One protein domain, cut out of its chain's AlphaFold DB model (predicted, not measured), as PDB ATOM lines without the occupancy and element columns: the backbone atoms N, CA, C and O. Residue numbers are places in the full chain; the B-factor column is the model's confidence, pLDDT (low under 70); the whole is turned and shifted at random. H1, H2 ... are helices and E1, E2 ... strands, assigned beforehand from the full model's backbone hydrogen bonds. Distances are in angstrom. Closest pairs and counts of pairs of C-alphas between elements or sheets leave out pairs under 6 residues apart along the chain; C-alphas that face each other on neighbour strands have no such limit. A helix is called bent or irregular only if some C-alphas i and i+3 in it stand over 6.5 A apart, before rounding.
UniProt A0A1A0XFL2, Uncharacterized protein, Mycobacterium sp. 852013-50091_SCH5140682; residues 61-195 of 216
ATOM      1  N   GLU A  61      11.602 -37.788  -5.294       88.81
ATOM      2  CA  GLU A  61      11.355 -36.783  -4.264       88.81
ATOM      3  C   GLU A  61      11.800 -37.336  -2.909       88.81
ATOM      4  O   GLU A  61      11.626 -38.522  -2.632       88.81
ATOM      5  N   ASP A  62      12.389 -36.483  -2.076       92.38
ATOM      6  CA  ASP A  62      12.767 -36.846  -0.713       92.38
ATOM      7  C   ASP A  62      11.579 -36.572   0.222       92.38
ATOM      8  O   ASP A  62      11.088 -35.447   0.309       92.38
ATOM      9  N   LEU A  63      11.102 -37.613   0.904       92.31
ATOM     10  CA  LEU A  63       9.972 -37.579   1.825       92.31
ATOM     11  C   LEU A  63      10.469 -37.723   3.266       92.31
ATOM     12  O   LEU A  63      11.174 -38.680   3.598       92.31
ATOM     13  N   ALA A  64      10.054 -36.794   4.125       92.56
ATOM     14  CA  ALA A  64      10.186 -36.930   5.570       92.56
ATOM     15  C   ALA A  64       9.043 -37.800   6.112       92.56
ATOM     16  O   ALA A  64       7.869 -37.526   5.847       92.56
ATOM     17  N   LEU A  65       9.392 -38.847   6.851       90.75
ATOM     18  CA  LEU A  65       8.449 -39.780   7.453       90.75
ATOM     19  C   LEU A  65       7.995 -39.298   8.841       90.75
ATOM     20  O   LEU A  65       8.760 -38.614   9.526       90.75
ATOM     21  N   PRO A  66       6.773 -39.660   9.275       85.75
ATOM     22  CA  PRO A  66       6.276 -39.404  10.630       85.75
ATOM     23  C   PRO A  66       7.217 -39.868  11.748       85.75
ATOM     24  O   PRO A  66       7.370 -39.159  12.742       85.75
ATOM     25  N   SER A  67       7.908 -40.995  11.558       84.94
ATOM     26  CA  SER A  67       8.937 -41.494  12.485       84.94
ATOM     27  C   SER A  67      10.188 -40.607  12.592       84.94
ATOM     28  O   SER A  67      11.048 -40.836  13.444       84.94
ATOM     29  N   GLY A  68      10.322 -39.597  11.729       85.94
ATOM     30  CA  GLY A  68      11.502 -38.740  11.617       85.94
ATOM     31  C   GLY A  68      12.573 -39.268  10.656       85.94
ATOM     32  O   GLY A  68      13.600 -38.612  10.474       85.94
ATOM     33  N   ALA A  69      12.353 -40.424  10.023       88.12
ATOM     34  CA  ALA A  69      13.227 -40.950   8.978       88.12
ATOM     35  C   ALA A  69      13.052 -40.203   7.638       88.12
ATOM     36  O   ALA A  69      12.039 -39.550   7.392       88.12
ATOM     37  N   PHE A  70      14.039 -40.313   6.747       90.31
ATOM     38  CA  PHE A  70      13.993 -39.720   5.408       90.31
ATOM     39  C   PHE A  70      14.135 -40.803   4.350       90.31
ATOM     40  O   PHE A  70      15.044 -41.631   4.421       90.31
ATOM     41  N   VAL A  71      13.254 -40.776   3.353       92.19
ATOM     42  CA  VAL A  71      13.267 -41.740   2.252       92.19
ATOM     43  C   VAL A  71      13.151 -41.032   0.916       92.19
ATOM     44  O   VAL A  71      12.366 -40.100   0.757       92.19
ATOM     45  N   ARG A  72      13.904 -41.501  -0.078       92.38
ATOM     46  CA  ARG A  72      13.725 -41.062  -1.461       92.38
ATOM     47  C   ARG A  72      12.674 -41.930  -2.118       92.38
ATOM     48  O   ARG A  72      12.870 -43.138  -2.254       92.38
ATOM     49  N   ILE A  73      11.584 -41.321  -2.553       92.94
ATOM     50  CA  ILE A  73      10.484 -41.997  -3.233       92.94
ATOM     51  C   ILE A  73      10.445 -41.609  -4.705       92.94
ATOM     52  O   ILE A  73      10.886 -40.535  -5.101       92.94
ATOM     53  N   ARG A  74       9.861 -42.471  -5.532       91.94
ATOM     54  CA  ARG A  74       9.471 -42.144  -6.905       91.94
ATOM     55  C   ARG A  74       7.957 -42.191  -7.031       91.94
ATOM     56  O   ARG A  74       7.322 -43.134  -6.556       91.94
ATOM     57  N   LYS A  75       7.378 -41.217  -7.734       90.31
ATOM     58  CA  LYS A  75       5.949 -41.276  -8.071       90.31
ATOM     59  C   LYS A  75       5.677 -42.427  -9.034       90.31
ATOM     60  O   LYS A  75       6.326 -42.551 -10.078       90.31
ATOM     61  N   LEU A  76       4.701 -43.260  -8.688       87.56
ATOM     62  CA  LEU A  76       4.292 -44.395  -9.505       87.56
ATOM     63  C   LEU A  76       3.386 -43.930 -10.646       87.56
ATOM     64  O   LEU A  76       2.508 -43.080 -10.483       87.56
ATOM     65  N   ARG A  77       3.579 -44.513 -11.831       85.88
ATOM     66  CA  ARG A  77       2.683 -44.284 -12.972       85.88
ATOM     67  C   ARG A  77       1.390 -45.071 -12.786       85.88
ATOM     68  O   ARG A  77       1.406 -46.159 -12.221       85.88
ATOM     69  N   ARG A  78       0.288 -44.587 -13.365       81.56
ATOM     70  CA  ARG A  78      -1.034 -45.239 -13.294       81.56
ATOM     71  C   ARG A  78      -0.995 -46.738 -13.618       81.56
ATOM     72  O   ARG A  78      -1.565 -47.526 -12.875       81.56
ATOM     73  N   MET A  79      -0.277 -47.134 -14.672       81.12
ATOM     74  CA  MET A  79      -0.152 -48.549 -15.052       81.12
ATOM     75  C   MET A  79       0.573 -49.386 -13.987       81.12
ATOM     76  O   MET A  79       0.138 -50.485 -13.672       81.12
ATOM     77  N   GLN A  80       1.617 -48.832 -13.362       83.75
ATOM     78  CA  GLN A  80       2.363 -49.513 -12.296       83.75
ATOM     79  C   GLN A  80       1.495 -49.715 -11.053       83.75
ATOM     80  O   GLN A  80       1.556 -50.758 -10.416       83.75
ATOM     81  N   VAL A  81       0.649 -48.739 -10.718       81.62
ATOM     82  CA  VAL A  81      -0.286 -48.854  -9.590       81.62
ATOM     83  C   VAL A  81      -1.309 -49.974  -9.824       81.62
ATOM     84  O   VAL A  81      -1.626 -50.723  -8.902       81.62
ATOM     85  N   ILE A  82      -1.784 -50.129 -11.065       79.00
ATOM     86  CA  ILE A  82      -2.681 -51.228 -11.453       79.00
ATOM     87  C   ILE A  82      -1.956 -52.578 -11.343       79.00
ATOM     88  O   ILE A  82      -2.478 -53.499 -10.721       79.00
ATOM     89  N   GLU A  83      -0.732 -52.689 -11.870       81.00
ATOM     90  CA  GLU A  83       0.089 -53.911 -11.795       81.00
ATOM     91  C   GLU A  83       0.399 -54.338 -10.351       81.00
ATOM     92  O   GLU A  83       0.437 -55.528 -10.035       81.00
ATOM     93  N   LEU A  84       0.559 -53.372  -9.443       81.12
ATOM     94  CA  LEU A  84       0.775 -53.620  -8.016       81.12
ATOM     95  C   LEU A  84      -0.500 -54.063  -7.277       81.12
ATOM     96  O   LEU A  84      -0.456 -54.299  -6.070       81.12
ATOM     97  N   LYS A  85      -1.615 -54.258  -7.997       75.38
ATOM     98  CA  LYS A  85      -2.921 -54.686  -7.480       75.38
ATOM     99  C   LYS A  85      -3.450 -53.776  -6.371       75.38
ATOM    100  O   LYS A  85      -4.025 -54.244  -5.392       75.38
ATOM    101  N   VAL A  86      -3.251 -52.467  -6.516       72.06
ATOM    102  CA  VAL A  86      -3.887 -51.485  -5.622       72.06
ATOM    103  C   VAL A  86      -5.403 -51.466  -5.832       72.06
ATOM    104  O   VAL A  86      -6.144 -51.180  -4.904       72.06
ATOM    105  N   VAL A  87      -5.881 -51.854  -7.017       67.38
ATOM    106  CA  VAL A  87      -7.319 -52.028  -7.281       67.38
ATOM    107  C   VAL A  87      -7.908 -53.156  -6.422       67.38
ATOM    108  O   VAL A  87      -8.981 -52.982  -5.858       67.38
ATOM    109  N   ASP A  88      -7.171 -54.251  -6.215       66.75
ATOM    110  CA  ASP A  88      -7.595 -55.355  -5.341       66.75
ATOM    111  C   ASP A  88      -7.652 -54.936  -3.860       66.75
ATOM    112  O   ASP A  88      -8.353 -55.562  -3.074       66.75
ATOM    113  N   MET A  89      -6.945 -53.868  -3.457       66.62
ATOM    114  CA  MET A  89      -7.086 -53.280  -2.117       66.62
ATOM    115  C   MET A  89      -8.499 -52.723  -1.913       66.62
ATOM    116  O   MET A  89      -9.080 -52.908  -0.849       66.62
ATOM    117  N   LEU A  90      -9.060 -52.083  -2.944       58.66
ATOM    118  CA  LEU A  90     -10.404 -51.497  -2.911       58.66
ATOM    119  C   LEU A  90     -11.491 -52.569  -2.827       58.66
ATOM    120  O   LEU A  90     -12.506 -52.347  -2.177       58.66
ATOM    121  N   ASP A  91     -11.250 -53.725  -3.442       56.31
ATOM    122  CA  ASP A  91     -12.140 -54.890  -3.377       56.31
ATOM    123  C   ASP A  91     -11.935 -55.702  -2.077       56.31
ATOM    124  O   ASP A  91     -12.861 -56.304  -1.538       56.31
ATOM    125  N   GLY A  92     -10.713 -55.677  -1.529       54.31
ATOM    126  CA  GLY A  92     -10.326 -56.340  -0.281       54.31
ATOM    127  C   GLY A  92     -10.857 -55.663   0.986       54.31
ATOM    128  O   GLY A  92     -11.118 -56.355   1.972       54.31
ATOM    129  N   PHE A  93     -11.108 -54.347   0.954       57.25
ATOM    130  CA  PHE A  93     -12.065 -53.699   1.860       57.25
ATOM    131  C   PHE A  93     -13.474 -54.075   1.416       57.25
ATOM    132  O   PHE A  93     -14.233 -53.246   0.912       57.25
ATOM    133  N   GLY A  94     -13.790 -55.364   1.543       51.75
ATOM    134  CA  GLY A  94     -15.046 -55.906   1.072       51.75
ATOM    135  C   GLY A  94     -16.204 -55.080   1.634       51.75
ATOM    136  O   GLY A  94     -16.160 -54.682   2.803       51.75
ATOM    137  N   PRO A  95     -17.258 -54.830   0.841       54.22
ATOM    138  CA  PRO A  95     -18.437 -54.129   1.316       54.22
ATOM    139  C   PRO A  95     -19.035 -54.778   2.567       54.22
ATOM    140  O   PRO A  95     -19.740 -54.095   3.276       54.22
ATOM    141  N   GLU A  96     -18.727 -56.033   2.892       52.41
ATOM    142  CA  GLU A  96     -19.099 -56.681   4.157       52.41
ATOM    143  C   GLU A  96     -18.542 -55.950   5.398       52.41
ATOM    144  O   GLU A  96     -19.299 -55.673   6.317       52.41
ATOM    145  N   LEU A  97     -17.279 -55.495   5.395       53.50
ATOM    146  CA  LEU A  97     -16.713 -54.733   6.527       53.50
ATOM    147  C   LEU A  97     -17.331 -53.331   6.669       53.50
ATOM    148  O   LEU A  97     -17.335 -52.757   7.752       53.50
ATOM    149  N   LEU A  98     -17.831 -52.759   5.568       53.91
ATOM    150  CA  LEU A  98     -18.400 -51.405   5.520       53.91
ATOM    151  C   LEU A  98     -19.937 -51.380   5.588       53.91
ATOM    152  O   LEU A  98     -20.508 -50.355   5.952       53.91
ATOM    153  N   LYS A  99     -20.612 -52.476   5.223       53.34
ATOM    154  CA  LYS A  99     -22.071 -52.641   5.288       53.34
ATOM    155  C   LYS A  99     -22.529 -52.688   6.738       53.34
ATOM    156  O   LYS A  99     -23.504 -52.020   7.064       53.34
ATOM    157  N   ASP A 100     -21.788 -53.383   7.597       48.62
ATOM    158  CA  ASP A 100     -22.165 -53.535   9.004       48.62
ATOM    159  C   ASP A 100     -21.851 -52.278   9.839       48.62
ATOM    160  O   ASP A 100     -22.566 -51.972  10.791       48.62
ATOM    161  N   LEU A 101     -20.869 -51.466   9.419       49.41
ATOM    162  CA  LEU A 101     -20.591 -50.134   9.987       49.41
ATOM    163  C   LEU A 101     -21.625 -49.064   9.593       49.41
ATOM    164  O   LEU A 101     -21.709 -48.028  10.245       49.41
ATOM    165  N   ARG A 102     -22.384 -49.284   8.512       49.12
ATOM    166  CA  ARG A 102     -23.460 -48.393   8.034       49.12
ATOM    167  C   ARG A 102     -24.847 -48.791   8.544       49.12
ATOM    168  O   ARG A 102     -25.840 -48.226   8.093       49.12
ATOM    169  N   SER A 103     -24.930 -49.781   9.427       50.66
ATOM    170  CA  SER A 103     -26.200 -50.178  10.025       50.66
ATOM    171  C   SER A 103     -26.654 -49.099  11.020       50.66
ATOM    172  O   SER A 103     -25.891 -48.757  11.915       50.66
ATOM    173  N   ASP A 104     -27.904 -48.625  10.918       56.03
ATOM    174  CA  ASP A 104     -28.569 -47.668  11.845       56.03
ATOM    175  C   ASP A 104     -28.706 -48.187  13.299       56.03
ATOM    176  O   ASP A 104     -29.380 -47.595  14.140       56.03
ATOM    177  N   ASP A 105     -28.107 -49.338  13.596       60.31
ATOM    178  CA  ASP A 105     -28.220 -50.045  14.861       60.31
ATOM    179  C   ASP A 105     -26.885 -49.897  15.615       60.31
ATOM    180  O   ASP A 105     -25.887 -50.507  15.206       60.31
ATOM    181  N   PRO A 106     -26.821 -49.067  16.674       59.53
ATOM    182  CA  PRO A 106     -25.567 -48.690  17.330       59.53
ATOM    183  C   PRO A 106     -24.829 -49.892  17.935       59.53
ATOM    184  O   PRO A 106     -23.598 -49.909  17.956       59.53
ATOM    185  N   ASP A 107     -25.556 -50.935  18.345       62.53
ATOM    186  CA  ASP A 107     -24.964 -52.163  18.880       62.53
ATOM    187  C   ASP A 107     -24.304 -53.011  17.781       62.53
ATOM    188  O   ASP A 107     -23.267 -53.642  18.009       62.53
ATOM    189  N   LYS A 108     -24.852 -52.990  16.559       58.69
ATOM    190  CA  LYS A 108     -24.245 -53.656  15.395       58.69
ATOM    191  C   LYS A 108     -23.079 -52.862  14.832       58.69
ATOM    192  O   LYS A 108     -22.080 -53.468  14.468       58.69
ATOM    193  N   ALA A 109     -23.160 -51.534  14.827       57.66
ATOM    194  CA  ALA A 109     -22.049 -50.677  14.426       57.66
ATOM    195  C   ALA A 109     -20.839 -50.843  15.366       57.66
ATOM    196  O   ALA A 109     -19.702 -50.921  14.901       57.66
ATOM    197  N   ALA A 110     -21.072 -50.976  16.679       58.47
ATOM    198  CA  ALA A 110     -20.024 -51.264  17.656       58.47
ATOM    199  C   ALA A 110     -19.414 -52.666  17.466       58.47
ATOM    200  O   ALA A 110     -18.192 -52.805  17.453       58.47
ATOM    201  N   GLN A 111     -20.240 -53.696  17.244       61.66
ATOM    202  CA  GLN A 111     -19.750 -55.049  16.949       61.66
ATOM    203  C   GLN A 111     -18.985 -55.120  15.623       61.66
ATOM    204  O   GLN A 111     -17.951 -55.778  15.556       61.66
ATOM    205  N   ALA A 112     -19.434 -54.398  14.598       58.75
ATOM    206  CA  ALA A 112     -18.752 -54.293  13.313       58.75
ATOM    207  C   ALA A 112     -17.421 -53.540  13.430       58.75
ATOM    208  O   ALA A 112     -16.444 -53.913  12.786       58.75
ATOM    209  N   ALA A 113     -17.342 -52.510  14.278       59.59
ATOM    210  CA  ALA A 113     -16.086 -51.827  14.585       59.59
ATOM    211  C   ALA A 113     -15.107 -52.747  15.336       59.59
ATOM    212  O   ALA A 113     -13.914 -52.778  15.022       59.59
ATOM    213  N   ASP A 114     -15.603 -53.550  16.276       63.00
ATOM    214  CA  ASP A 114     -14.810 -54.560  16.981       63.00
ATOM    215  C   ASP A 114     -14.363 -55.702  16.053       63.00
ATOM    216  O   ASP A 114     -13.241 -56.201  16.152       63.00
ATOM    217  N   GLU A 115     -15.202 -56.114  15.107       63.72
ATOM    218  CA  GLU A 115     -14.860 -57.138  14.122       63.72
ATOM    219  C   GLU A 115     -13.877 -56.607  13.074       63.72
ATOM    220  O   GLU A 115     -12.901 -57.283  12.747       63.72
ATOM    221  N   ALA A 116     -14.038 -55.356  12.637       60.47
ATOM    222  CA  ALA A 116     -13.082 -54.673  11.776       60.47
ATOM    223  C   ALA A 116     -11.721 -54.498  12.467       60.47
ATOM    224  O   ALA A 116     -10.684 -54.766  11.859       60.47
ATOM    225  N   THR A 117     -11.689 -54.117  13.748       62.97
ATOM    226  CA  THR A 117     -10.428 -54.029  14.506       62.97
ATOM    227  C   THR A 117      -9.790 -55.401  14.720       62.97
ATOM    228  O   THR A 117      -8.574 -55.531  14.584       62.97
ATOM    229  N   ARG A 118     -10.574 -56.461  14.948       63.22
ATOM    230  CA  ARG A 118     -10.060 -57.843  15.006       63.22
ATOM    231  C   ARG A 118      -9.528 -58.334  13.663       63.22
ATOM    232  O   ARG A 118      -8.471 -58.960  13.632       63.22
ATOM    233  N   ALA A 119     -10.198 -58.013  12.559       59.53
ATOM    234  CA  ALA A 119      -9.751 -58.342  11.207       59.53
ATOM    235  C   ALA A 119      -8.443 -57.620  10.830       59.53
ATOM    236  O   ALA A 119      -7.629 -58.161  10.080       59.53
ATOM    237  N   LEU A 120      -8.206 -56.428  11.391       59.78
ATOM    238  CA  LEU A 120      -6.933 -55.709  11.278       59.78
ATOM    239  C   LEU A 120      -5.805 -56.357  12.097       59.78
ATOM    240  O   LEU A 120      -4.643 -56.253  11.708       59.78
ATOM    241  N   ILE A 121      -6.132 -57.029  13.205       62.59
ATOM    242  CA  ILE A 121      -5.166 -57.724  14.073       62.59
ATOM    243  C   ILE A 121      -4.841 -59.131  13.543       62.59
ATOM    244  O   ILE A 121      -3.727 -59.618  13.736       62.59
ATOM    245  N   ASP A 122      -5.774 -59.788  12.847       67.94
ATOM    246  CA  ASP A 122      -5.535 -61.105  12.257       67.94
ATOM    247  C   ASP A 122      -4.469 -61.034  11.136       67.94
ATOM    248  O   ASP A 122      -4.671 -60.360  10.117       67.94
ATOM    249  N   PRO A 123      -3.328 -61.741  11.260       62.06
ATOM    250  CA  PRO A 123      -2.240 -61.708  10.280       62.06
ATOM    251  C   PRO A 123      -2.630 -62.237   8.889       62.06
ATOM    252  O   PRO A 123      -1.984 -61.886   7.901       62.06
ATOM    253  N   GLN A 124      -3.652 -63.091   8.776       64.81
ATOM    254  CA  GLN A 124      -4.123 -63.597   7.479       64.81
ATOM    255  C   GLN A 124      -4.943 -62.540   6.728       64.81
ATOM    256  O   GLN A 124      -4.778 -62.356   5.518       64.81
ATOM    257  N   THR A 125      -5.806 -61.835   7.456       64.62
ATOM    258  CA  THR A 125      -6.740 -60.846   6.911       64.62
ATOM    259  C   THR A 125      -6.052 -59.500   6.672       64.62
ATOM    260  O   THR A 125      -6.140 -58.943   5.575       64.62
ATOM    261  N   SER A 126      -5.224 -59.055   7.616       63.72
ATOM    262  CA  SER A 126      -4.382 -57.861   7.474       63.72
ATOM    263  C   SER A 126      -3.425 -57.944   6.276       63.72
ATOM    264  O   SER A 126      -3.261 -56.963   5.561       63.72
ATOM    265  N   ARG A 127      -2.861 -59.116   5.949       67.94
ATOM    266  CA  ARG A 127      -2.027 -59.289   4.739       67.94
ATOM    267  C   ARG A 127      -2.789 -59.099   3.432       67.94
ATOM    268  O   ARG A 127      -2.194 -58.651   2.454       67.94
ATOM    269  N   LYS A 128      -4.080 -59.433   3.379       69.62
ATOM    270  CA  LYS A 128      -4.903 -59.188   2.182       69.62
ATOM    271  C   LYS A 128      -5.171 -57.696   2.001       69.62
ATOM    272  O   LYS A 128      -5.093 -57.204   0.880       69.62
ATOM    273  N   ILE A 129      -5.408 -56.994   3.107       68.06
ATOM    274  CA  ILE A 129      -5.720 -55.561   3.135       68.06
ATOM    275  C   ILE A 129      -4.460 -54.710   2.894       68.06
ATOM    276  O   ILE A 129      -4.475 -53.794   2.075       68.06
ATOM    277  N   PHE A 130      -3.345 -55.036   3.552       77.38
ATOM    278  CA  PHE A 130      -2.101 -54.255   3.520       77.38
ATOM    279  C   PHE A 130      -1.045 -54.786   2.545       77.38
ATOM    280  O   PHE A 130      -0.108 -54.071   2.208       77.38
ATOM    281  N   GLY A 131      -1.200 -55.997   2.006       82.06
ATOM    282  CA  GLY A 131      -0.283 -56.541   1.001       82.06
ATOM    283  C   GLY A 131      -0.133 -55.675  -0.262       82.06
ATOM    284  O   GLY A 131       0.958 -55.625  -0.834       82.06
ATOM    285  N   PRO A 132      -1.181 -54.988  -0.757       84.38
ATOM    286  CA  PRO A 132      -1.034 -53.958  -1.786       84.38
ATOM    287  C   PRO A 132      -0.209 -52.746  -1.325       84.38
ATOM    288  O   PRO A 132       0.630 -52.271  -2.087       84.38
ATOM    289  N   VAL A 133      -0.389 -52.285  -0.080       86.50
ATOM    290  CA  VAL A 133       0.390 -51.177   0.505       86.50
ATOM    291  C   VAL A 133       1.868 -51.539   0.557       86.50
ATOM    292  O   VAL A 133       2.694 -50.805   0.026       86.50
ATOM    293  N   ASP A 134       2.200 -52.713   1.096       89.81
ATOM    294  CA  ASP A 134       3.576 -53.209   1.185       89.81
ATOM    295  C   ASP A 134       4.254 -53.263  -0.195       89.81
ATOM    296  O   ASP A 134       5.402 -52.847  -0.356       89.81
ATOM    297  N   ARG A 135       3.526 -53.716  -1.226       89.75
ATOM    298  CA  ARG A 135       4.019 -53.767  -2.613       89.75
ATOM    299  C   ARG A 135       4.244 -52.385  -3.211       89.75
ATOM    300  O   ARG A 135       5.225 -52.192  -3.928       89.75
ATOM    301  N   VAL A 136       3.364 -51.431  -2.920       89.06
ATOM    302  CA  VAL A 136       3.533 -50.037  -3.342       89.06
ATOM    303  C   VAL A 136       4.737 -49.412  -2.661       89.06
ATOM    304  O   VAL A 136       5.559 -48.825  -3.355       89.06
ATOM    305  N   VAL A 137       4.887 -49.578  -1.348       91.06
ATOM    306  CA  VAL A 137       6.034 -49.053  -0.596       91.06
ATOM    307  C   VAL A 137       7.336 -49.642  -1.143       91.06
ATOM    308  O   VAL A 137       8.233 -48.891  -1.517       91.06
ATOM    309  N   ALA A 138       7.408 -50.965  -1.319       92.00
ATOM    310  CA  ALA A 138       8.577 -51.625  -1.904       92.00
ATOM    311  C   ALA A 138       8.904 -51.139  -3.328       92.00
ATOM    312  O   ALA A 138      10.069 -51.040  -3.708       92.00
ATOM    313  N   ALA A 139       7.886 -50.820  -4.132       90.75
ATOM    314  CA  ALA A 139       8.076 -50.320  -5.489       90.75
ATOM    315  C   ALA A 139       8.386 -48.815  -5.554       90.75
ATOM    316  O   ALA A 139       8.984 -48.366  -6.539       90.75
ATOM    317  N   ALA A 140       7.944 -48.035  -4.570       91.38
ATOM    318  CA  ALA A 140       8.037 -46.582  -4.555       91.38
ATOM    319  C   ALA A 140       9.324 -46.074  -3.905       91.38
ATOM    320  O   ALA A 140       9.852 -45.059  -4.355       91.38
ATOM    321  N   VAL A 141       9.838 -46.751  -2.879       91.88
ATOM    322  CA  VAL A 141      11.060 -46.310  -2.202       91.88
ATOM    323  C   VAL A 141      12.284 -46.683  -3.037       91.88
ATOM    324  O   VAL A 141      12.504 -47.842  -3.387       91.88
ATOM    325  N   VAL A 142      13.079 -45.671  -3.371       91.06
ATOM    326  CA  VAL A 142      14.334 -45.789  -4.123       91.06
ATOM    327  C   VAL A 142      15.518 -45.929  -3.169       91.06
ATOM    328  O   VAL A 142      16.402 -46.744  -3.421       91.06
ATOM    329  N   CYS A 143      15.537 -45.151  -2.081       90.06
ATOM    330  CA  CYS A 143      16.600 -45.186  -1.078       90.06
ATOM    331  C   CYS A 143      16.035 -44.941   0.337       90.06
ATOM    332  O   CYS A 143      15.386 -43.906   0.527       90.06
ATOM    333  N   PRO A 144      16.282 -45.841   1.312       89.44
ATOM    334  CA  PRO A 144      16.917 -47.160   1.161       89.44
ATOM    335  C   PRO A 144      16.013 -48.138   0.389       89.44
ATOM    336  O   PRO A 144      14.801 -47.957   0.332       89.44
ATOM    337  N   LYS A 145      16.573 -49.176  -0.242       91.06
ATOM    338  CA  LYS A 145      15.761 -50.090  -1.065       91.06
ATOM    339  C   LYS A 145      14.879 -50.965  -0.173       91.06
ATOM    340  O   LYS A 145      15.385 -51.682   0.679       91.06
ATOM    341  N   VAL A 146      13.569 -50.974  -0.391       92.25
ATOM    342  CA  VAL A 146      12.656 -51.763   0.450       92.25
ATOM    343  C   VAL A 146      12.389 -53.141  -0.160       92.25
ATOM    344  O   VAL A 146      12.108 -53.262  -1.354       92.25
ATOM    345  N   VAL A 147      12.471 -54.195   0.659       91.88
ATOM    346  CA  VAL A 147      12.221 -55.590   0.259       91.88
ATOM    347  C   VAL A 147      11.037 -56.198   1.004       91.88
ATOM    348  O   VAL A 147      10.810 -55.929   2.179       91.88
ATOM    349  N   LEU A 148      10.276 -57.050   0.312       89.00
ATOM    350  CA  LEU A 148       9.071 -57.687   0.862       89.00
ATOM    351  C   LEU A 148       9.374 -58.896   1.763       89.00
ATOM    352  O   LEU A 148       8.528 -59.296   2.557       89.00
ATOM    353  N   ALA A 149      10.552 -59.504   1.617       87.62
ATOM    354  CA  ALA A 149      10.973 -60.682   2.367       87.62
ATOM    355  C   ALA A 149      12.496 -60.679   2.569       87.62
ATOM    356  O   ALA A 149      13.227 -60.175   1.718       87.62
ATOM    357  N   GLY A 150      12.959 -61.281   3.668       85.50
ATOM    358  CA  GLY A 150      14.374 -61.321   4.065       85.50
ATOM    359  C   GLY A 150      14.686 -60.403   5.248       85.50
ATOM    360  O   GLY A 150      13.806 -59.707   5.732       85.50
ATOM    361  N   SER A 151      15.916 -60.415   5.745       87.38
ATOM    362  CA  SER A 151      16.362 -59.499   6.805       87.38
ATOM    363  C   SER A 151      16.781 -58.146   6.229       87.38
ATOM    364  O   SER A 151      17.261 -58.088   5.094       87.38
ATOM    365  N   SER A 152      16.665 -57.080   7.022       89.94
ATOM    366  CA  SER A 152      17.286 -55.796   6.685       89.94
ATOM    367  C   SER A 152      18.814 -55.886   6.638       89.94
ATOM    368  O   SER A 152      19.442 -56.701   7.314       89.94
ATOM    369  N   THR A 153      19.404 -55.035   5.806       89.69
ATOM    370  CA  THR A 153      20.844 -54.840   5.594       89.69
ATOM    371  C   THR A 153      21.122 -53.339   5.471       89.69
ATOM    372  O   THR A 153      20.186 -52.551   5.360       89.69
ATOM    373  N   ASP A 154      22.390 -52.927   5.415       85.31
ATOM    374  CA  ASP A 154      22.752 -51.503   5.299       85.31
ATOM    375  C   ASP A 154      22.192 -50.824   4.031       85.31
ATOM    376  O   ASP A 154      21.971 -49.615   4.010       85.31
ATOM    377  N   GLU A 155      21.929 -51.595   2.970       84.75
ATOM    378  CA  GLU A 155      21.409 -51.082   1.695       84.75
ATOM    379  C   GLU A 155      19.903 -51.319   1.502       84.75
ATOM    380  O   GLU A 155      19.281 -50.701   0.628       84.75
ATOM    381  N   GLN A 156      19.317 -52.250   2.266       90.44
ATOM    382  CA  GLN A 156      17.945 -52.711   2.059       90.44
ATOM    383  C   GLN A 156      17.181 -52.851   3.369       90.44
ATOM    384  O   GLN A 156      17.667 -53.481   4.299       90.44
ATOM    385  N   VAL A 157      15.948 -52.357   3.409       91.56
ATOM    386  CA  VAL A 157      15.081 -52.427   4.591       91.56
ATOM    387  C   VAL A 157      13.936 -53.398   4.334       91.56
ATOM    388  O   VAL A 157      13.265 -53.327   3.300       91.56
ATOM    389  N   ASN A 158      13.696 -54.319   5.263       93.19
ATOM    390  CA  ASN A 158      12.536 -55.189   5.210       93.19
ATOM    391  C   ASN A 158      11.257 -54.391   5.493       93.19
ATOM    392  O   ASN A 158      11.166 -53.642   6.461       93.19
ATOM    393  N   ILE A 159      10.227 -54.605   4.677       90.69
ATOM    394  CA  ILE A 159       8.934 -53.927   4.814       90.69
ATOM    395  C   ILE A 159       8.256 -54.165   6.174       90.69
ATOM    396  O   ILE A 159       7.479 -53.335   6.626       90.69
ATOM    397  N   GLY A 160       8.515 -55.294   6.830       88.06
ATOM    398  CA  GLY A 160       7.993 -55.639   8.151       88.06
ATOM    399  C   GLY A 160       8.617 -54.843   9.296       88.06
ATOM    400  O   GLY A 160       8.030 -54.805  10.370       88.06
ATOM    401  N   GLU A 161       9.761 -54.196   9.069       88.56
ATOM    402  CA  GLU A 161      10.420 -53.325  10.050       88.56
ATOM    403  C   GLU A 161       9.965 -51.863   9.932       88.56
ATOM    404  O   GLU A 161      10.235 -51.058  10.818       88.56
ATOM    405  N   ILE A 162       9.255 -51.514   8.855       88.88
ATOM    406  CA  ILE A 162       8.693 -50.177   8.653       88.88
ATOM    407  C   ILE A 162       7.352 -50.095   9.384       88.88
ATOM    408  O   ILE A 162       6.481 -50.951   9.201       88.88
ATOM    409  N   GLU A 163       7.160 -49.047  10.181       89.44
ATOM    410  CA  GLU A 163       5.897 -48.817  10.878       89.44
ATOM    411  C   GLU A 163       4.752 -48.528   9.898       89.44
ATOM    412  O   GLU A 163       4.940 -47.974   8.813       89.44
ATOM    413  N   MET A 164       3.527 -48.899  10.277       85.12
ATOM    414  CA  MET A 164       2.362 -48.729   9.401       85.12
ATOM    415  C   MET A 164       2.108 -47.255   9.047       85.12
ATOM    416  O   MET A 164       1.728 -46.952   7.918       85.12
ATOM    417  N   GLU A 165       2.344 -46.336   9.983       86.06
ATOM    418  CA  GLU A 165       2.177 -44.895   9.757       86.06
ATOM    419  C   GLU A 165       3.096 -44.391   8.635       86.06
ATOM    420  O   GLU A 165       2.642 -43.722   7.701       86.06
ATOM    421  N   ASP A 166       4.360 -44.813   8.655       89.44
ATOM    422  CA  ASP A 166       5.344 -44.501   7.621       89.44
ATOM    423  C   ASP A 166       4.981 -45.138   6.275       89.44
ATOM    424  O   ASP A 166       5.051 -44.479   5.233       89.44
ATOM    425  N   LYS A 167       4.521 -46.399   6.275       90.19
ATOM    426  CA  LYS A 167       4.040 -47.067   5.052       90.19
ATOM    427  C   LYS A 167       2.913 -46.281   4.394       90.19
ATOM    428  O   LYS A 167       2.922 -46.100   3.176       90.19
ATOM    429  N   MET A 168       1.962 -45.793   5.189       86.88
ATOM    430  CA  MET A 168       0.833 -45.009   4.693       86.88
ATOM    431  C   MET A 168       1.270 -43.631   4.185       86.88
ATOM    432  O   MET A 168       0.763 -43.176   3.158       86.88
ATOM    433  N   ALA A 169       2.238 -42.984   4.838       87.88
ATOM    434  CA  ALA A 169       2.823 -41.734   4.353       87.88
ATOM    435  C   ALA A 169       3.485 -41.918   2.975       87.88
ATOM    436  O   ALA A 169       3.196 -41.165   2.040       87.88
ATOM    437  N   ILE A 170       4.293 -42.971   2.814       90.81
ATOM    438  CA  ILE A 170       4.946 -43.319   1.544       90.81
ATOM    439  C   ILE A 170       3.905 -43.651   0.474       90.81
ATOM    440  O   ILE A 170       3.983 -43.136  -0.639       90.81
ATOM    441  N   PHE A 171       2.913 -44.480   0.804       89.31
ATOM    442  CA  PHE A 171       1.830 -44.855  -0.105       89.31
ATOM    443  C   PHE A 171       1.092 -43.621  -0.640       89.31
ATOM    444  O   PHE A 171       0.943 -43.452  -1.852       89.31
ATOM    445  N   ASN A 172       0.700 -42.711   0.255       87.12
ATOM    446  CA  ASN A 172       0.002 -41.482  -0.103       87.12
ATOM    447  C   ASN A 172       0.862 -40.527  -0.934       87.12
ATOM    448  O   ASN A 172       0.333 -39.822  -1.789       87.12
ATOM    449  N   ALA A 173       2.172 -40.486  -0.710       88.06
ATOM    450  CA  ALA A 173       3.071 -39.646  -1.494       88.06
ATOM    451  C   ALA A 173       3.371 -40.250  -2.881       88.06
ATOM    452  O   ALA A 173       3.434 -39.523  -3.876       88.06
ATOM    453  N   ALA A 174       3.495 -41.579  -2.962       88.62
ATOM    454  CA  ALA A 174       3.874 -42.310  -4.167       88.62
ATOM    455  C   ALA A 174       2.743 -42.468  -5.190       88.62
ATOM    456  O   ALA A 174       3.015 -42.596  -6.390       88.62
ATOM    457  N   LEU A 175       1.484 -42.478  -4.741       86.38
ATOM    458  CA  LEU A 175       0.339 -42.578  -5.639       86.38
ATOM    459  C   LEU A 175       0.192 -41.326  -6.525       86.38
ATOM    460  O   LEU A 175       0.463 -40.208  -6.082       86.38
ATOM    461  N   PRO A 176      -0.283 -41.476  -7.772       81.12
ATOM    462  CA  PRO A 176      -0.678 -40.344  -8.597       81.12
ATOM    463  C   PRO A 176      -1.976 -39.727  -8.062       81.12
ATOM    464  O   PRO A 176      -2.885 -40.441  -7.636       81.12
ATOM    465  N   ASP A 177      -2.078 -38.399  -8.112       77.56
ATOM    466  CA  ASP A 177      -3.169 -37.646  -7.474       77.56
ATOM    467  C   ASP A 177      -4.564 -38.033  -8.008       77.56
ATOM    468  O   ASP A 177      -5.525 -38.077  -7.243       77.56
ATOM    469  N   GLU A 178      -4.662 -38.437  -9.281       71.75
ATOM    470  CA  GLU A 178      -5.887 -38.967  -9.910       71.75
ATOM    471  C   GLU A 178      -6.418 -40.246  -9.236       71.75
ATOM    472  O   GLU A 178      -7.625 -40.473  -9.156       71.75
ATOM    473  N   LEU A 179      -5.513 -41.109  -8.764       70.38
ATOM    474  CA  LEU A 179      -5.889 -42.339  -8.071       70.38
ATOM    475  C   LEU A 179      -6.086 -42.108  -6.579       70.38
ATOM    476  O   LEU A 179      -6.835 -42.860  -5.975       70.38
ATOM    477  N   LYS A 180      -5.494 -41.069  -5.980       67.44
ATOM    478  CA  LYS A 180      -5.744 -40.745  -4.566       67.44
ATOM    479  C   LYS A 180      -7.203 -40.378  -4.328       67.44
ATOM    480  O   LYS A 180      -7.812 -40.883  -3.391       67.44
ATOM    481  N   SER A 181      -7.780 -39.540  -5.189       63.28
ATOM    482  CA  SER A 181      -9.192 -39.156  -5.077       63.28
ATOM    483  C   SER A 181     -10.131 -40.348  -5.266       63.28
ATOM    484  O   SER A 181     -11.115 -40.465  -4.545       63.28
ATOM    485  N   THR A 182      -9.793 -41.262  -6.178       61.59
ATOM    486  CA  THR A 182     -10.622 -42.435  -6.490       61.59
ATOM    487  C   THR A 182     -10.460 -43.562  -5.461       61.59
ATOM    488  O   THR A 182     -11.436 -44.199  -5.092       61.59
ATOM    489  N   ALA A 183      -9.240 -43.808  -4.973       59.03
ATOM    490  CA  ALA A 183      -8.936 -44.914  -4.065       59.03
ATOM    491  C   ALA A 183      -9.222 -44.589  -2.590       59.03
ATOM    492  O   ALA A 183      -9.581 -45.478  -1.831       59.03
ATOM    493  N   LEU A 184      -9.054 -43.331  -2.172       57.75
ATOM    494  CA  LEU A 184      -9.196 -42.926  -0.768       57.75
ATOM    495  C   LEU A 184     -10.344 -41.941  -0.532       57.75
ATOM    496  O   LEU A 184     -10.803 -41.822   0.600       57.75
ATOM    497  N   GLY A 185     -10.816 -41.230  -1.560       52.94
ATOM    498  CA  GLY A 185     -11.796 -40.152  -1.400       52.94
ATOM    499  C   GLY A 185     -13.161 -40.631  -0.909       52.94
ATOM    500  O   GLY A 185     -13.655 -40.120   0.092       52.94
ATOM    501  N   GLU A 186     -13.756 -41.632  -1.562       56.03
ATOM    502  CA  GLU A 186     -15.090 -42.132  -1.189       56.03
ATOM    503  C   GLU A 186     -15.084 -42.861   0.164       56.03
ATOM    504  O   GLU A 186     -16.001 -42.691   0.967       56.03
ATOM    505  N   GLN A 187     -14.018 -43.605   0.466       55.16
ATOM    506  CA  GLN A 187     -13.890 -44.343   1.724       55.16
ATOM    507  C   GLN A 187     -13.535 -43.435   2.908       55.16
ATOM    508  O   GLN A 187     -14.121 -43.585   3.975       55.16
ATOM    509  N   LEU A 188     -12.649 -42.443   2.742       52.09
ATOM    510  CA  LEU A 188     -12.404 -41.447   3.793       52.09
ATOM    511  C   LEU A 188     -13.610 -40.534   3.999       52.09
ATOM    512  O   LEU A 188     -13.837 -40.112   5.126       52.09
ATOM    513  N   ALA A 189     -14.385 -40.225   2.955       53.41
ATOM    514  CA  ALA A 189     -15.643 -39.502   3.113       53.41
ATOM    515  C   ALA A 189     -16.665 -40.331   3.906       53.41
ATOM    516  O   ALA A 189     -17.282 -39.794   4.822       53.41
ATOM    517  N   ALA A 190     -16.778 -41.636   3.630       53.09
ATOM    518  CA  ALA A 190     -17.636 -42.543   4.391       53.09
ATOM    519  C   ALA A 190     -17.162 -42.733   5.848       53.09
ATOM    520  O   ALA A 190     -17.967 -42.688   6.770       53.09
ATOM    521  N   LEU A 191     -15.855 -42.871   6.092       49.84
ATOM    522  CA  LEU A 191     -15.307 -43.001   7.450       49.84
ATOM    523  C   LEU A 191     -15.383 -41.688   8.240       49.84
ATOM    524  O   LEU A 191     -15.627 -41.693   9.446       49.84
ATOM    525  N   LYS A 192     -15.201 -40.540   7.576       52.56
ATOM    526  CA  LYS A 192     -15.386 -39.223   8.199       52.56
ATOM    527  C   LYS A 192     -16.856 -38.906   8.453       52.56
ATOM    528  O   LYS A 192     -17.115 -38.184   9.408       52.56
ATOM    529  N   SER A 193     -17.795 -39.404   7.643       49.25
ATOM    530  CA  SER A 193     -19.223 -39.211   7.920       49.25
ATOM    531  C   SER A 193     -19.651 -39.981   9.166       49.25
ATOM    532  O   SER A 193     -20.325 -39.400  10.001       49.25
ATOM    533  N   VAL A 194     -19.165 -41.215   9.354       49.59
ATOM    534  CA  VAL A 194     -19.425 -42.009  10.573       49.59
ATOM    535  C   VAL A 194     -18.801 -41.361  11.815       49.59
ATOM    536  O   VAL A 194     -19.422 -41.293  12.867       49.59
ATOM    537  N   ARG A 195     -17.582 -40.811  11.709       44.53
ATOM    538  CA  ARG A 195     -16.925 -40.128  12.840       44.53
ATOM    539  C   ARG A 195     -17.552 -38.771  13.199       44.53
ATOM    540  O   ARG A 195     -17.293 -38.260  14.283       44.53
TER     541      ARG A 195
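Overview. This is residues 61 to 195 of the 216 residues of an uncharacterized protein of Mycobacterium sp. 852013-50091_SCH5140682 (UniProt A0A1A0XFL2). A small head of strands sits at one end of an elongated model: the sheet E1 E2 E3 with H6 packed over one face, and beside it the strand pair E4 E5 on the last turns of H5. From this head H5 and H2 run side by side toward the other end, where H3 and H4 make a helical hairpin; H7 runs from near H6 toward H3 with few contacts. The printed part has 135 residues, in the order E1 E2 H1 H2 H3 H4 H5 E3 E4 E5 H6 H7, and its class is mostly helix. The sheet E1 - E2 - E3 is antiparallel, and E4 and E5 are parallel. The whole is compact, with a radius of gyration of the C-alphas of 16.1 A and spans of 51 by 31 by 27 A.

Along the chain. E1, residues 61 to 64, begins with C-alpha 61 at (11.355, -36.783, -4.264). E2 is residues 70 to 74, H1 78 to 83, H2 86 to 92 and H3 95 to 102. H4, residues 106 to 121, is 22.5 A long and begins with C-alpha 106 at (-25.567, -48.690, 17.330). H5, residues 123 to 140, is 23.5 A long, with a kink of 54 degrees near residue 130; it is irregular, but only just, with C-alphas 129 and 132 7.0 A apart. E3 is residues 141 to 143, E4 145 to 147, E5 156 to 158, and H6 164 to 174, 15.1 A long. H7, residues 177 to 195, is 24.7 A long, with a kink of 43 degrees near residue 185; it is irregular, with C-alphas 183 and 186 7.3 A apart. It ends with C-alpha 195 at (-16.925, -40.128, 12.840).

Arrangement. E1 and E2 form a hairpin, with N 63 and O 71 2.8 A apart, within hydrogen-bond range; between E2 and E3, N 142 and O 72 are 2.8 A apart. H6 is on this sheet, over E2 at a height of 9.3 A: two layers, a helix on one face of a sheet. H5, the hub, touches H6 at a steep tilt of 43 degrees, closest at the C-alphas of Val 137 and Phe 171, 6.0 A. With residues 128 to 136 alone it touches H2 at a shallow tilt of 12 degrees, opposite ways; the closest C-alphas are those of Val 86 and Pro 132, 5.4 A. The closest C-alphas of H5 and E4, those of Ala 138 and Val 146, are 4.7 A apart; between E4 and E5, N 147 and O 157 are 2.9 A apart. H4 and H5 only just touch, only at the corner, with 3 pairs of C-alphas within 8 A. H3 and H4, a helical hairpin, touch at the C-alphas of Leu 101 and Ala 109, 4.7 A. H1 is close to H5 but not clearly touching, with the C-alphas of Val 81 and Val 136 7.4 A apart; H7 stands likewise to H2, with those of Leu 90 and Ala 183 6.8 A apart. Every O i to N i+4 pair is within hydrogen-bond range in H1, H4 and H6, against 2 of 3 in H2, 2 of 4 in H3, 10 of 14 in H5 and 12 of 15 in H7.

Size, cuts and confidence. The two C-alphas farthest apart, those of Asp 105 and Asp 154, are 51.9 A apart. The printed part has no cut and no long link. The mean pLDDT of the printed part is 74.5, and residues 87 to 129 and 180 to 195 are under 70.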